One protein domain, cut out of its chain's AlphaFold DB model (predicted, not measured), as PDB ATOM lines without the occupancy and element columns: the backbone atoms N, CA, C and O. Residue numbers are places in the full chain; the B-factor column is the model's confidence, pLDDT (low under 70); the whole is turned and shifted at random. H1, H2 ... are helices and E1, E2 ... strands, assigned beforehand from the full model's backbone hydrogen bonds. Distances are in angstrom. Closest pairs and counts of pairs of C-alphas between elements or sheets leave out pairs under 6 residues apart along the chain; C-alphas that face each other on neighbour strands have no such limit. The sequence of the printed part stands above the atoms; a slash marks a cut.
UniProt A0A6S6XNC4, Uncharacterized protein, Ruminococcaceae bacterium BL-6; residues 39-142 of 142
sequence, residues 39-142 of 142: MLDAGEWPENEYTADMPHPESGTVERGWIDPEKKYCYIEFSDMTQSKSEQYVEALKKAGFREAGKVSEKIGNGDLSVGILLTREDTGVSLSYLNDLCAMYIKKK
ATOM      1  N   MET A  39     117.294 109.669 174.941       95.88
ATOM      2  CA  MET A  39     117.327 110.876 175.774       95.88
ATOM      3  C   MET A  39     118.542 110.851 176.705       95.88
ATOM      4  O   MET A  39     118.885 109.801 177.243       95.88
ATOM      5  N   LEU A  40     119.182 112.005 176.876       96.31
ATOM      6  CA  LEU A  40     120.302 112.192 177.796       96.31
ATOM      7  C   LEU A  40     119.795 112.761 179.120       96.31
ATOM      8  O   LEU A  40     118.818 113.516 179.138       96.31
ATOM      9  N   ASP A  41     120.480 112.417 180.205       95.38
ATOM     10  CA  ASP A  41     120.182 112.965 181.523       95.38
ATOM     11  C   ASP A  41     120.468 114.473 181.556       95.38
ATOM     12  O   ASP A  41     121.454 114.961 181.000       95.38
ATOM     13  N   ALA A  42     119.569 115.222 182.193       95.50
ATOM     14  CA  ALA A  42     119.777 116.636 182.467       95.50
ATOM     15  C   ALA A  42     120.747 116.818 183.646       95.50
ATOM     16  O   ALA A  42     120.931 115.926 184.472       95.50
ATOM     17  N   GLY A  43     121.337 118.004 183.756       95.12
ATOM     18  CA  GLY A  43     122.238 118.390 184.837       95.12
ATOM     19  C   GLY A  43     123.705 118.049 184.586       95.12
ATOM     20  O   GLY A  43     124.572 118.847 184.936       95.12
ATOM     21  N   GLU A  44     123.993 116.917 183.946       90.31
ATOM     22  CA  GLU A  44     125.356 116.395 183.809       90.31
ATOM     23  C   GLU A  44     125.839 116.382 182.355       90.31
ATOM     24  O   GLU A  44     125.066 116.200 181.413       90.31
ATOM     25  N   TRP A  45     127.148 116.570 182.164       95.88
ATOM     26  CA  TRP A  45     127.773 116.369 180.861       95.88
ATOM     27  C   TRP A  45     127.636 114.898 180.449       95.88
ATOM     28  O   TRP A  45     128.084 114.018 181.185       95.88
ATOM     29  N   PRO A  46     127.050 114.600 179.279       96.12
ATOM     30  CA  PRO A  46     126.748 113.225 178.933       96.12
ATOM     31  C   PRO A  46     128.026 112.511 178.495       96.12
ATOM     32  O   PRO A  46     128.691 112.958 177.564       96.12
ATOM     33  N   GLU A  47     128.352 111.378 179.109       95.88
ATOM     34  CA  GLU A  47     129.484 110.530 178.714       95.88
ATOM     35  C   GLU A  47     129.041 109.498 177.664       95.88
ATOM     36  O   GLU A  47     128.366 108.517 177.970       95.88
ATOM     37  N   ASN A  48     129.379 109.728 176.391       95.88
ATOM     38  CA  ASN A  48     129.012 108.839 175.284       95.88
ATOM     39  C   ASN A  48     129.998 108.944 174.106       95.88
ATOM     40  O   ASN A  48     130.973 109.693 174.145       95.88
ATOM     41  N   GLU A  49     129.730 108.202 173.026       95.56
ATOM     42  CA  GLU A  49     130.607 108.152 171.851       95.56
ATOM     43  C   GLU A  49     130.836 109.513 171.172       95.56
ATOM     44  O   GLU A  49     131.858 109.685 170.515       95.56
ATOM     45  N   TYR A  50     129.928 110.486 171.311       97.25
ATOM     46  CA  TYR A  50     130.049 111.810 170.690       97.25
ATOM     47  C   TYR A  50     130.890 112.772 171.532       97.25
ATOM     48  O   TYR A  50     131.558 113.638 170.973       97.25
ATOM     49  N   THR A  51     130.871 112.619 172.855       97.00
ATOM     50  CA  THR A  51     131.465 113.555 173.820       97.00
ATOM     51  C   THR A  51     132.760 113.060 174.457       97.00
ATOM     52  O   THR A  51     133.482 113.878 175.021       97.00
ATOM     53  N   ALA A  52     133.094 111.770 174.341       94.81
ATOM     54  CA  ALA A  52     134.274 111.164 174.975       94.81
ATOM     55  C   ALA A  52     135.601 111.880 174.652       94.81
ATOM     56  O   ALA A  52     136.464 112.006 175.516       94.81
ATOM     57  N   ASP A  53     135.745 112.390 173.424       92.31
ATOM     58  CA  ASP A  53     136.964 113.064 172.954       92.31
ATOM     59  C   ASP A  53     136.836 114.598 172.941       92.31
ATOM     60  O   ASP A  53     137.637 115.301 172.305       92.31
ATOM     61  N   MET A  54     135.781 115.131 173.559       95.38
ATOM     62  CA  MET A  54     135.520 116.563 173.643       95.38
ATOM     63  C   MET A  54     135.931 117.093 175.021       95.38
ATOM     64  O   MET A  54     135.778 116.397 176.022       95.38
ATOM     65  N   PRO A  55     136.459 118.327 175.103       96.94
ATOM     66  CA  PRO A  55     136.643 118.974 176.393       96.94
ATOM     67  C   PRO A  55     135.284 119.124 177.094       96.94
ATOM     68  O   PRO A  55     134.297 119.466 176.449       96.94
ATOM     69  N   HIS A  56     135.244 118.911 178.408       96.38
ATOM     70  CA  HIS A  56     134.078 119.249 179.227       96.38
ATOM     71  C   HIS A  56     133.997 120.787 179.341       96.38
ATOM     72  O   HIS A  56     135.015 121.410 179.661       96.38
ATOM     73  N   PRO A  57     132.847 121.434 179.066       95.75
ATOM     74  CA  PRO A  57     132.672 122.859 179.342       95.75
ATOM     75  C   PRO A  57     132.843 123.181 180.840       95.75
ATOM     76  O   PRO A  57     132.303 122.502 181.702       95.75
ATOM     77  N   GLU A  58     133.564 124.256 181.170       94.81
ATOM     78  CA  GLU A  58     133.777 124.694 182.567       94.81
ATOM     79  C   GLU A  58     132.528 125.335 183.208       94.81
ATOM     80  O   GLU A  58     132.545 125.760 184.363       94.81
ATOM     81  N   SER A  59     131.452 125.505 182.443       93.88
ATOM     82  CA  SER A  59     130.221 126.171 182.860       93.88
ATOM     83  C   SER A  59     129.032 125.649 182.066       93.88
ATOM     84  O   SER A  59     129.197 125.013 181.027       93.88
ATOM     85  N   GLY A  60     127.839 125.996 182.540       94.44
ATOM     86  CA  GLY A  60     126.580 125.589 181.938       94.44
ATOM     87  C   GLY A  60     126.023 124.319 182.565       94.44
ATOM     88  O   GLY A  60     126.756 123.509 183.125       94.44
ATOM     89  N   THR A  61     124.707 124.168 182.476       96.19
ATOM     90  CA  THR A  61     123.987 122.975 182.937       96.19
ATOM     91  C   THR A  61     123.271 122.363 181.748       96.19
ATOM     92  O   THR A  61     122.643 123.090 180.983       96.19
ATOM     93  N   VAL A  62     123.366 121.045 181.562       97.56
ATOM     94  CA  VAL A  62     122.620 120.368 180.494       97.56
ATOM     95  C   VAL A  62     121.128 120.427 180.818       97.56
ATOM     96  O   VAL A  62     120.681 119.832 181.790       97.56
ATOM     97  N   GLU A  63     120.348 121.140 180.012       96.88
ATOM     98  CA  GLU A  63     118.888 121.228 180.168       96.88
ATOM     99  C   GLU A  63     118.195 120.035 179.520       96.88
ATOM    100  O   GLU A  63     117.245 119.463 180.053       96.88
ATOM    101  N   ARG A  64     118.674 119.657 178.333       96.50
ATOM    102  CA  ARG A  64     118.204 118.482 177.603       96.50
ATOM    103  C   ARG A  64     119.233 118.043 176.583       96.50
ATOM    104  O   ARG A  64     119.996 118.844 176.052       96.50
ATOM    105  N   GLY A  65     119.171 116.776 176.219       97.00
ATOM    106  CA  GLY A  65     119.926 116.263 175.096       97.00
ATOM    107  C   GLY A  65     119.344 114.959 174.592       97.00
ATOM    108  O   GLY A  65     118.521 114.326 175.255       97.00
ATOM    109  N   TRP A  66     119.752 114.576 173.392       97.56
ATOM    110  CA  TRP A  66     119.399 113.286 172.822       97.56
ATOM    111  C   TRP A  66     120.418 112.841 171.786       97.56
ATOM    112  O   TRP A  66     121.097 113.652 171.154       97.56
ATOM    113  N   ILE A  67     120.463 111.534 171.562       97.62
ATOM    114  CA  ILE A  67     121.158 110.913 170.442       97.62
ATOM    115  C   ILE A  67     120.110 110.384 169.469       97.62
ATOM    116  O   ILE A  67     119.174 109.688 169.861       97.62
ATOM    117  N   ASP A  68     120.279 110.705 168.192       95.31
ATOM    118  CA  ASP A  68     119.555 110.070 167.094       95.31
ATOM    119  C   ASP A  68     120.492 109.028 166.461       95.31
ATOM    120  O   ASP A  68     121.380 109.396 165.680       95.31
ATOM    121  N   PRO A  69     120.356 107.736 166.814       92.69
ATOM    122  CA  PRO A  69     121.271 106.702 166.336       92.69
ATOM    123  C   PRO A  69     121.139 106.461 164.825       92.69
ATOM    124  O   PRO A  69     122.107 106.059 164.180       92.69
ATOM    125  N   GLU A  70     119.975 106.744 164.231       92.00
ATOM    126  CA  GLU A  70     119.763 106.600 162.788       92.00
ATOM    127  C   GLU A  70     120.482 107.697 162.004       92.00
ATOM    128  O   GLU A  70     121.124 107.430 160.985       92.00
ATOM    129  N   LYS A  71     120.402 108.942 162.485       91.94
ATOM    130  CA  LYS A  71     121.054 110.094 161.842       91.94
ATOM    131  C   LYS A  71     122.480 110.344 162.334       91.94
ATOM    132  O   LYS A  71     123.145 111.230 161.785       91.94
ATOM    133  N   LYS A  72     122.941 109.554 163.307       93.88
ATOM    134  CA  LYS A  72     124.290 109.562 163.886       93.88
ATOM    135  C   LYS A  72     124.700 110.934 164.410       93.88
ATOM    136  O   LYS A  72     125.708 111.504 163.982       93.88
ATOM    137  N   TYR A  73     123.882 111.496 165.292       96.12
ATOM    138  CA  TYR A  73     124.226 112.745 165.960       96.12
ATOM    139  C   TYR A  73     123.804 112.760 167.422       96.12
ATOM    140  O   TYR A  73     122.850 112.092 167.816       96.12
ATOM    141  N   CYS A  74     124.490 113.607 168.181       98.06
ATOM    142  CA  CYS A  74     124.144 113.988 169.539       98.06
ATOM    143  C   CYS A  74     123.791 115.478 169.568       98.06
ATOM    144  O   CYS A  74     124.507 116.305 169.002       98.06
ATOM    145  N   TYR A  75     122.670 115.811 170.195       98.12
ATOM    146  CA  TYR A  75     122.262 117.177 170.488       98.12
ATOM    147  C   TYR A  75     122.297 117.398 171.997       98.12
ATOM    148  O   TYR A  75     121.829 116.551 172.756       98.12
ATOM    149  N   ILE A  76     122.817 118.549 172.415       98.44
ATOM    150  CA  ILE A  76     122.865 118.974 173.813       98.44
ATOM    151  C   ILE A  76     122.478 120.450 173.870       98.44
ATOM    152  O   ILE A  76     123.035 121.266 173.138       98.44
ATOM    153  N   GLU A  77     121.534 120.797 174.734       98.19
ATOM    154  CA  GLU A  77     121.220 122.177 175.088       98.19
ATOM    155  C   GLU A  77     121.677 122.463 176.515       98.19
ATOM    156  O   GLU A  77     121.423 121.680 177.429       98.19
ATOM    157  N   PHE A  78     122.326 123.608 176.684       97.94
ATOM    158  CA  PHE A  78     122.820 124.120 177.947       97.94
ATOM    159  C   PHE A  78     122.073 125.396 178.335       97.94
ATOM    160  O   PHE A  78     121.864 126.271 177.489       97.94
ATOM    161  N   SER A  79     121.763 125.527 179.622       96.75
ATOM    162  CA  SER A  79     121.456 126.797 180.287       96.75
ATOM    163  C   SER A  79     122.685 127.351 181.009       96.75
ATOM    164  O   SER A  79     123.725 126.694 181.086       96.75
ATOM    165  N   ASP A  80     122.573 128.579 181.530       96.31
ATOM    166  CA  ASP A  80     123.653 129.318 182.206       96.31
ATOM    167  C   ASP A  80     124.957 129.392 181.379       96.31
ATOM    168  O   ASP A  80     126.083 129.465 181.885       96.31
ATOM    169  N   MET A  81     124.795 129.407 180.059       96.44
ATOM    170  CA  MET A  81     125.856 129.552 179.077       96.44
ATOM    171  C   MET A  81     125.771 130.929 178.440       96.44
ATOM    172  O   MET A  81     125.334 131.091 177.303       96.44
ATOM    173  N   THR A  82     126.226 131.942 179.183       96.31
ATOM    174  CA  THR A  82     126.357 133.307 178.651       96.31
ATOM    175  C   THR A  82     127.199 133.325 177.374       96.31
ATOM    176  O   THR A  82     128.012 132.426 177.136       96.31
ATOM    177  N   GLN A  83     127.088 134.390 176.574       95.38
ATOM    178  CA  GLN A  83     127.922 134.555 175.377       95.38
ATOM    179  C   GLN A  83     129.420 134.333 175.667       95.38
ATOM    180  O   GLN A  83     130.083 133.594 174.944       95.38
ATOM    181  N   SER A  84     129.949 134.909 176.754       96.81
ATOM    182  CA  SER A  84     131.365 134.754 177.113       96.81
ATOM    183  C   SER A  84     131.720 133.316 177.509       96.81
ATOM    184  O   SER A  84     132.761 132.818 177.088       96.81
ATOM    185  N   LYS A  85     130.855 132.623 178.263       98.19
ATOM    186  CA  LYS A  85     131.050 131.206 178.620       98.19
ATOM    187  C   LYS A  85     131.011 130.308 177.377       98.19
ATOM    188  O   LYS A  85     131.847 129.423 177.215       98.19
ATOM    189  N   SER A  86     130.097 130.588 176.449       97.81
ATOM    190  CA  SER A  86     130.009 129.895 175.159       97.81
ATOM    191  C   SER A  86     131.263 130.108 174.307       97.81
ATOM    192  O   SER A  86     131.806 129.157 173.746       97.81
ATOM    193  N   GLU A  87     131.783 131.334 174.256       97.38
ATOM    194  CA  GLU A  87     133.038 131.650 173.564       97.38
ATOM    195  C   GLU A  87     134.248 130.962 174.213       97.38
ATOM    196  O   GLU A  87     135.105 130.441 173.502       97.38
ATOM    197  N   GLN A  88     134.303 130.879 175.545       98.38
ATOM    198  CA  GLN A  88     135.342 130.116 176.246       98.38
ATOM    199  C   GLN A  88     135.310 128.633 175.862       98.38
ATOM    200  O   GLN A  88     136.361 128.044 175.599       98.38
ATOM    201  N   TYR A  89     134.118 128.042 175.759       98.38
ATOM    202  CA  TYR A  89     133.981 126.652 175.338       98.38
ATOM    203  C   TYR A  89     134.397 126.433 173.874       98.38
ATOM    204  O   TYR A  89     135.106 125.475 173.564       98.38
ATOM    205  N   VAL A  90     134.066 127.368 172.977       98.31
ATOM    206  CA  VAL A  90     134.579 127.367 171.593       98.31
ATOM    207  C   VAL A  90     136.110 127.370 171.567       98.31
ATOM    208  O   VAL A  90     136.717 126.618 170.802       98.31
ATOM    209  N   GLU A  91     136.760 128.175 172.405       98.44
ATOM    210  CA  GLU A  91     138.224 128.206 172.479       98.44
ATOM    211  C   GLU A  91     138.810 126.920 173.084       98.44
ATOM    212  O   GLU A  91     139.867 126.461 172.639       98.44
ATOM    213  N   ALA A  92     138.126 126.278 174.035       98.50
ATOM    214  CA  ALA A  92     138.509 124.953 174.527       98.50
ATOM    215  C   ALA A  92     138.447 123.894 173.411       98.50
ATOM    216  O   ALA A  92     139.390 123.118 173.245       98.50
ATOM    217  N   LEU A  93     137.400 123.914 172.578       98.38
ATOM    218  CA  LEU A  93     137.293 123.042 171.405       98.38
ATOM    219  C   LEU A  93     138.432 123.291 170.411       98.38
ATOM    220  O   LEU A  93     139.055 122.343 169.929       98.38
ATOM    221  N   LYS A  94     138.769 124.555 170.142       98.38
ATOM    222  CA  LYS A  94     139.904 124.897 169.273       98.38
ATOM    223  C   LYS A  94     141.232 124.373 169.820       98.38
ATOM    224  O   LYS A  94     142.014 123.787 169.072       98.38
ATOM    225  N   LYS A  95     141.470 124.501 171.130       98.31
ATOM    226  CA  LYS A  95     142.646 123.918 171.807       98.31
ATOM    227  C   LYS A  95     142.671 122.388 171.722       98.31
ATOM    228  O   LYS A  95     143.748 121.813 171.609       98.31
ATOM    229  N   ALA A  96     141.505 121.744 171.704       97.56
ATOM    230  CA  ALA A  96     141.355 120.304 171.489       97.56
ATOM    231  C   ALA A  96     141.496 119.873 170.010       97.56
ATOM    232  O   ALA A  96     141.244 118.713 169.676       97.56
ATOM    233  N   GLY A  97     141.889 120.781 169.109       98.06
ATOM    234  CA  GLY A  97     142.191 120.483 167.709       98.06
ATOM    235  C   GLY A  97     141.043 120.727 166.729       98.06
ATOM    236  O   GLY A  97     141.212 120.471 165.535       98.06
ATOM    237  N   PHE A  98     139.895 121.237 167.186       98.12
ATOM    238  CA  PHE A  98     138.838 121.674 166.275       98.12
ATOM    239  C   PHE A  98     139.241 122.946 165.526       98.12
ATOM    240  O   PHE A  98     139.870 123.855 166.067       98.12
ATOM    241  N   ARG A  99     138.850 123.032 164.258       98.25
ATOM    242  CA  ARG A  99     139.065 124.199 163.404       98.25
ATOM    243  C   ARG A  99     137.734 124.816 163.016       98.25
ATOM    244  O   ARG A  99     136.796 124.100 162.667       98.25
ATOM    245  N   GLU A 100     137.674 126.141 163.062       98.25
ATOM    246  CA  GLU A 100     136.509 126.910 162.629       98.25
ATOM    247  C   GLU A 100     136.314 126.761 161.117       98.25
ATOM    248  O   GLU A 100     137.208 127.068 160.330       98.25
ATOM    249  N   ALA A 101     135.148 126.250 160.727       97.75
ATOM    250  CA  ALA A 101     134.716 126.105 159.341       97.75
ATOM    251  C   ALA A 101     133.771 127.240 158.913       97.75
ATOM    252  O   ALA A 101     133.635 127.517 157.723       97.75
ATOM    253  N   GLY A 102     133.124 127.908 159.870       97.25
ATOM    254  CA  GLY A 102     132.299 129.081 159.622       97.25
ATOM    255  C   GLY A 102     131.751 129.671 160.913       97.25
ATOM    256  O   GLY A 102     131.516 128.947 161.879       97.25
ATOM    257  N   LYS A 103     131.529 130.984 160.916       98.00
ATOM    258  CA  LYS A 103     130.913 131.717 162.020       98.00
ATOM    259  C   LYS A 103     129.991 132.788 161.460       98.00
ATOM    260  O   LYS A 103     130.364 133.516 160.543       98.00
ATOM    261  N   VAL A 104     128.797 132.882 162.022       97.62
ATOM    262  CA  VAL A 104     127.806 133.915 161.721       97.62
ATOM    263  C   VAL A 104     127.333 134.535 163.024       97.62
ATOM    264  O   VAL A 104     127.230 133.855 164.042       97.62
ATOM    265  N   SER A 105     127.067 135.835 163.006       96.69
ATOM    266  CA  SER A 105     126.529 136.538 164.166       96.69
ATOM    267  C   SER A 105     125.575 137.632 163.729       96.69
ATOM    268  O   SER A 105     125.870 138.356 162.777       96.69
ATOM    269  N   GLU A 106     124.482 137.792 164.459       96.19
ATOM    270  CA  GLU A 106     123.447 138.779 164.183       96.19
ATOM    271  C   GLU A 106     122.996 139.439 165.487       96.19
ATOM    272  O   GLU A 106     122.800 138.768 166.500       96.19
ATOM    273  N   LYS A 107     122.828 140.765 165.458       96.00
ATOM    274  CA  LYS A 107     122.153 141.481 166.543       96.00
ATOM    275  C   LYS A 107     120.651 141.369 166.342       96.00
ATOM    276  O   LYS A 107     120.152 141.779 165.297       96.00
ATOM    277  N   ILE A 108     119.944 140.869 167.344       90.94
ATOM    278  CA  ILE A 108     118.487 140.740 167.310       90.94
ATOM    279  C   ILE A 108     117.815 141.942 167.994       90.94
ATOM    280  O   ILE A 108     118.486 142.797 168.567       90.94
ATOM    281  N   GLY A 109     116.489 142.074 167.873       82.81
ATOM    282  CA  GLY A 109     115.761 143.333 168.117       82.81
ATOM    283  C   GLY A 109     115.928 143.989 169.496       82.81
ATOM    284  O   GLY A 109     115.738 145.195 169.616       82.81
ATOM    285  N   ASN A 110     116.306 143.232 170.524       83.81
ATOM    286  CA  ASN A 110     116.593 143.737 171.872       83.81
ATOM    287  C   ASN A 110     118.074 144.113 172.096       83.81
ATOM    288  O   ASN A 110     118.434 144.545 173.186       83.81
ATOM    289  N   GLY A 111     118.919 143.996 171.069       86.94
ATOM    290  CA  GLY A 111     120.352 144.277 171.125       86.94
ATOM    291  C   GLY A 111     121.225 143.063 171.442       86.94
ATOM    292  O   GLY A 111     122.449 143.185 171.333       86.94
ATOM    293  N   ASP A 112     120.628 141.913 171.769       90.19
ATOM    294  CA  ASP A 112     121.357 140.677 172.053       90.19
ATOM    295  C   ASP A 112     122.057 140.147 170.795       90.19
ATOM    296  O   ASP A 112     121.609 140.366 169.662       90.19
ATOM    297  N   LEU A 113     123.172 139.441 170.989       95.31
ATOM    298  CA  LEU A 113     123.938 138.838 169.905       95.31
ATOM    299  C   LEU A 113     123.627 137.342 169.812       95.31
ATOM    300  O   LEU A 113     123.981 136.569 170.699       95.31
ATOM    301  N   SER A 114     123.011 136.941 168.704       96.38
ATOM    302  CA  SER A 114     122.890 135.538 168.314       96.38
ATOM    303  C   SER A 114     124.131 135.135 167.528       96.38
ATOM    304  O   SER A 114     124.531 135.843 166.599       96.38
ATOM    305  N   VAL A 115     124.757 134.014 167.884       98.31
ATOM    306  CA  VAL A 115     125.956 133.508 167.206       98.31
ATOM    307  C   VAL A 115     125.771 132.047 166.831       98.31
ATOM    308  O   VAL A 115     125.339 131.239 167.645       98.31
ATOM    309  N   GLY A 116     126.149 131.700 165.603       98.44
ATOM    310  CA  GLY A 116     126.294 130.327 165.132       98.44
ATOM    311  C   GLY A 116     127.731 130.065 164.691       98.44
ATOM    312  O   GLY A 116     128.320 130.879 163.980       98.44
ATOM    313  N   ILE A 117     128.303 128.933 165.087       98.50
ATOM    314  CA  ILE A 117     129.660 128.527 164.719       98.50
ATOM    315  C   ILE A 117     129.705 127.048 164.333       98.50
ATOM    316  O   ILE A 117     129.124 126.189 164.994       98.50
ATOM    317  N   LEU A 118     130.427 126.761 163.253       98.69
ATOM    318  CA  LEU A 118     130.742 125.424 162.775       98.69
ATOM    319  C   LEU A 118     132.220 125.137 163.024       98.69
ATOM    320  O   LEU A 118     133.098 125.895 162.608       98.69
ATOM    321  N   LEU A 119     132.487 124.012 163.670       98.56
ATOM    322  CA  LEU A 119     133.805 123.508 164.019       98.56
ATOM    323  C   LEU A 119     133.972 122.097 163.452       98.56
ATOM    324  O   LEU A 119     133.025 121.314 163.399       98.56
ATOM    325  N   THR A 120     135.184 121.755 163.027       98.00
ATOM    326  CA  THR A 120     135.498 120.419 162.504       98.00
ATOM    327  C   THR A 120     136.826 119.911 163.047       98.00
ATOM    328  O   THR A 120     137.785 120.674 163.166       98.00
ATOM    329  N   ARG A 121     136.892 118.620 163.364       97.38
ATOM    330  CA  ARG A 121     138.115 117.893 163.711       97.38
ATOM    331  C   ARG A 121     137.998 116.495 163.125       97.38
ATOM    332  O   ARG A 121     137.131 115.744 163.547       97.38
ATOM    333  N   GLU A 122     138.851 116.171 162.157       94.56
ATOM    334  CA  GLU A 122     138.847 114.865 161.480       94.56
ATOM    335  C   GLU A 122     137.459 114.503 160.909       94.56
ATOM    336  O   GLU A 122     136.962 115.176 159.999       94.56
ATOM    337  N   ASP A 123     136.833 113.452 161.433       93.06
ATOM    338  CA  ASP A 123     135.503 112.959 161.079       93.06
ATOM    339  C   ASP A 123     134.372 113.609 161.896       93.06
ATOM    340  O   ASP A 123     133.196 113.383 161.616       93.06
ATOM    341  N   THR A 124     134.708 114.453 162.871       96.19
ATOM    342  CA  THR A 124     133.762 115.050 163.809       96.19
ATOM    343  C   THR A 124     133.443 116.492 163.416       96.19
ATOM    344  O   THR A 124     134.318 117.359 163.339       96.19
ATOM    345  N   GLY A 125     132.163 116.768 163.178       97.62
ATOM    346  CA  GLY A 125     131.612 118.110 163.020       97.62
ATOM    347  C   GLY A 125     130.839 118.536 164.264       97.62
ATOM    348  O   GLY A 125     130.050 117.760 164.798       97.62
ATOM    349  N   VAL A 126     131.039 119.777 164.697       98.31
ATOM    350  CA  VAL A 126     130.324 120.399 165.815       98.31
ATOM    351  C   VAL A 126     129.694 121.698 165.331       98.31
ATOM    352  O   VAL A 126     130.374 122.550 164.762       98.31
ATOM    353  N   SER A 127     128.396 121.857 165.556       98.50
ATOM    354  CA  SER A 127     127.683 123.119 165.379       98.50
ATOM    355  C   SER A 127     127.278 123.634 166.747       98.50
ATOM    356  O   SER A 127     126.604 122.917 167.480       98.50
ATOM    357  N   LEU A 128     127.656 124.863 167.080       98.38
ATOM    358  CA  LEU A 128     127.185 125.555 168.276       98.38
ATOM    359  C   LEU A 128     126.364 126.768 167.861       98.38
ATOM    360  O   LEU A 128     126.754 127.509 166.961       98.38
ATOM    361  N   SER A 129     125.252 126.987 168.546       98.25
ATOM    362  CA  SER A 129     124.491 128.229 168.478       98.25
ATOM    363  C   SER A 129     124.260 128.736 169.886       98.25
ATOM    364  O   SER A 129     123.805 127.969 170.730       98.25
ATOM    365  N   TYR A 130     124.552 130.002 170.143       97.56
ATOM    366  CA  TYR A 130     124.343 130.593 171.456       97.56
ATOM    367  C   TYR A 130     123.734 131.984 171.354       97.56
ATOM    368  O   TYR A 130     124.069 132.776 170.470       97.56
ATOM    369  N   LEU A 131     122.804 132.242 172.266       95.50
ATOM    370  CA  LEU A 131     122.074 133.487 172.427       95.50
ATOM    371  C   LEU A 131     121.748 133.620 173.912       95.50
ATOM    372  O   LEU A 131     121.226 132.687 174.518       95.50
ATOM    373  N   ASN A 132     122.018 134.792 174.478       92.69
ATOM    374  CA  ASN A 132     121.801 135.082 175.892       92.69
ATOM    375  C   ASN A 132     122.571 134.109 176.786       92.69
ATOM    376  O   ASN A 132     123.802 134.119 176.765       92.69
ATOM    377  N   ASP A 133     121.860 133.314 177.572       95.19
ATOM    378  CA  ASP A 133     122.353 132.292 178.489       95.19
ATOM    379  C   ASP A 133     122.115 130.862 177.977       95.19
ATOM    380  O   ASP A 133     122.353 129.898 178.707       95.19
ATOM    381  N   LEU A 134     121.669 130.717 176.728       95.75
ATOM    382  CA  LEU A 134     121.413 129.435 176.089       95.75
ATOM    383  C   LEU A 134     122.503 129.111 175.075       95.75
ATOM    384  O   LEU A 134     122.855 129.928 174.219       95.75
ATOM    385  N   CYS A 135     122.981 127.871 175.120       98.00
ATOM    386  CA  CYS A 135     123.868 127.311 174.111       98.00
ATOM    387  C   CYS A 135     123.325 125.959 173.656       98.00
ATOM    388  O   CYS A 135     123.093 125.072 174.467       98.00
ATOM    389  N   ALA A 136     123.143 125.779 172.354       98.38
ATOM    390  CA  ALA A 136     122.812 124.495 171.762       98.38
ATOM    391  C   ALA A 136     124.005 123.981 170.961       98.38
ATOM    392  O   ALA A 136     124.619 124.719 170.189       98.38
ATOM    393  N   MET A 137     124.310 122.702 171.135       98.44
ATOM    394  CA  MET A 137     125.404 122.010 170.484       98.44
ATOM    395  C   MET A 137     124.879 120.786 169.740       98.44
ATOM    396  O   MET A 137     124.120 119.985 170.275       98.44
ATOM    397  N   TYR A 138     125.328 120.628 168.504       98.25
ATOM    398  CA  TYR A 138     125.066 119.468 167.667       98.25
ATOM    399  C   TYR A 138     126.397 118.842 167.268       98.25
ATOM    400  O   TYR A 138     127.233 119.507 166.654       98.25
ATOM    401  N   ILE A 139     126.590 117.570 167.604       98.44
ATOM    402  CA  ILE A 139     127.809 116.807 167.338       98.44
ATOM    403  C   ILE A 139     127.471 115.696 166.354       98.44
ATOM    404  O   ILE A 139     126.558 114.905 166.586       98.44
ATOM    405  N   LYS A 140     128.231 115.608 165.266       97.12
ATOM    406  CA  LYS A 140     128.087 114.562 164.257       97.12
ATOM    407  C   LYS A 140     129.432 113.932 163.947       97.12
ATOM    408  O   LYS A 140     130.367 114.644 163.590       97.12
ATOM    409  N   LYS A 141     129.495 112.605 164.013       91.69
ATOM    410  CA  LYS A 141     130.619 111.809 163.509       91.69
ATOM    411  C   LYS A 141     130.277 111.304 162.099       91.69
ATOM    412  O   LYS A 141     129.114 110.986 161.831       91.69
ATOM    413  N   LYS A 142     131.234 111.356 161.171       79.31
ATOM    414  CA  LYS A 142     131.059 110.917 159.774       79.31
ATOM    415  C   LYS A 142     131.146 109.404 159.624       79.31
ATOM    416  O   LYS A 142     131.909 108.771 160.375       79.31
TER     417      LYS A 142
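Overview. This is residues 39 to 142 of the 142 residues of an uncharacterized protein of Ruminococcaceae bacterium BL-6 (UniProt A0A6S6XNC4). One twisted sheet of six strands forms a wall, with the helix H1 over one face and the long loop of residues 45 to 58 over the same face, towards E1 and E2; the other face is bare. The printed part has 104 residues, with E1, E2, H1, E3, E4, E5 and E6 along the chain. The antiparallel sheet runs E1 E2 E6 E5 E4 E3; the class is mixed, helices and strands. It is compact, with a radius of gyration of the C-alphas of 13.1 A and spans of 38 by 28 by 25 A.

Arrangement. E6, residues 134 to 141, and E5, residues 124 to 131, are a hairpin, with N 136 and O 129 2.8 A apart. E4, residues 113 to 121, is E5's other neighbour, with N 117 and O 128 at 2.8 A. The edge strand E3, residues 99 to 107, bends by 52 degrees at residue 102; N 104 and O 116 of E4 are 2.8 A apart. E3 E4 E5 E6 form a meander, each strand the antiparallel neighbour of the one before. E2, residues 73 to 79, pairs with E6, N 76 to O 137 at 2.9 A. The other edge strand, E1, residues 61 to 68, pairs with E2, N 63 to O 77 at 2.8 A. H1, residues 83 to 95, is on the sheet at a height of 8.9 A, making two layers, a helix on one face of a sheet. It runs along the strands, at 9 degrees to E5 on the local plane; the closest C-alphas of H1 and E5, Gln 83 and Tyr 130, are 6.6 A apart. Every O i to N i+4 pair in H1 is within hydrogen-bond range.

Along the chain. E1 begins at C-alpha 61, (123.987, 122.975, 182.937), and E6 ends at C-alpha 141, (130.619, 111.809, 163.509). E4 is 26.0 A long, E3 24.4 A and H1 18.5 A.

Size, cuts and confidence. The C-alphas of Glu 70 and Gly 111 are farthest apart, 38.6 A. The printed part has no cut, the links between named elements are tight, and no printed residue is under 70 in pLDDT.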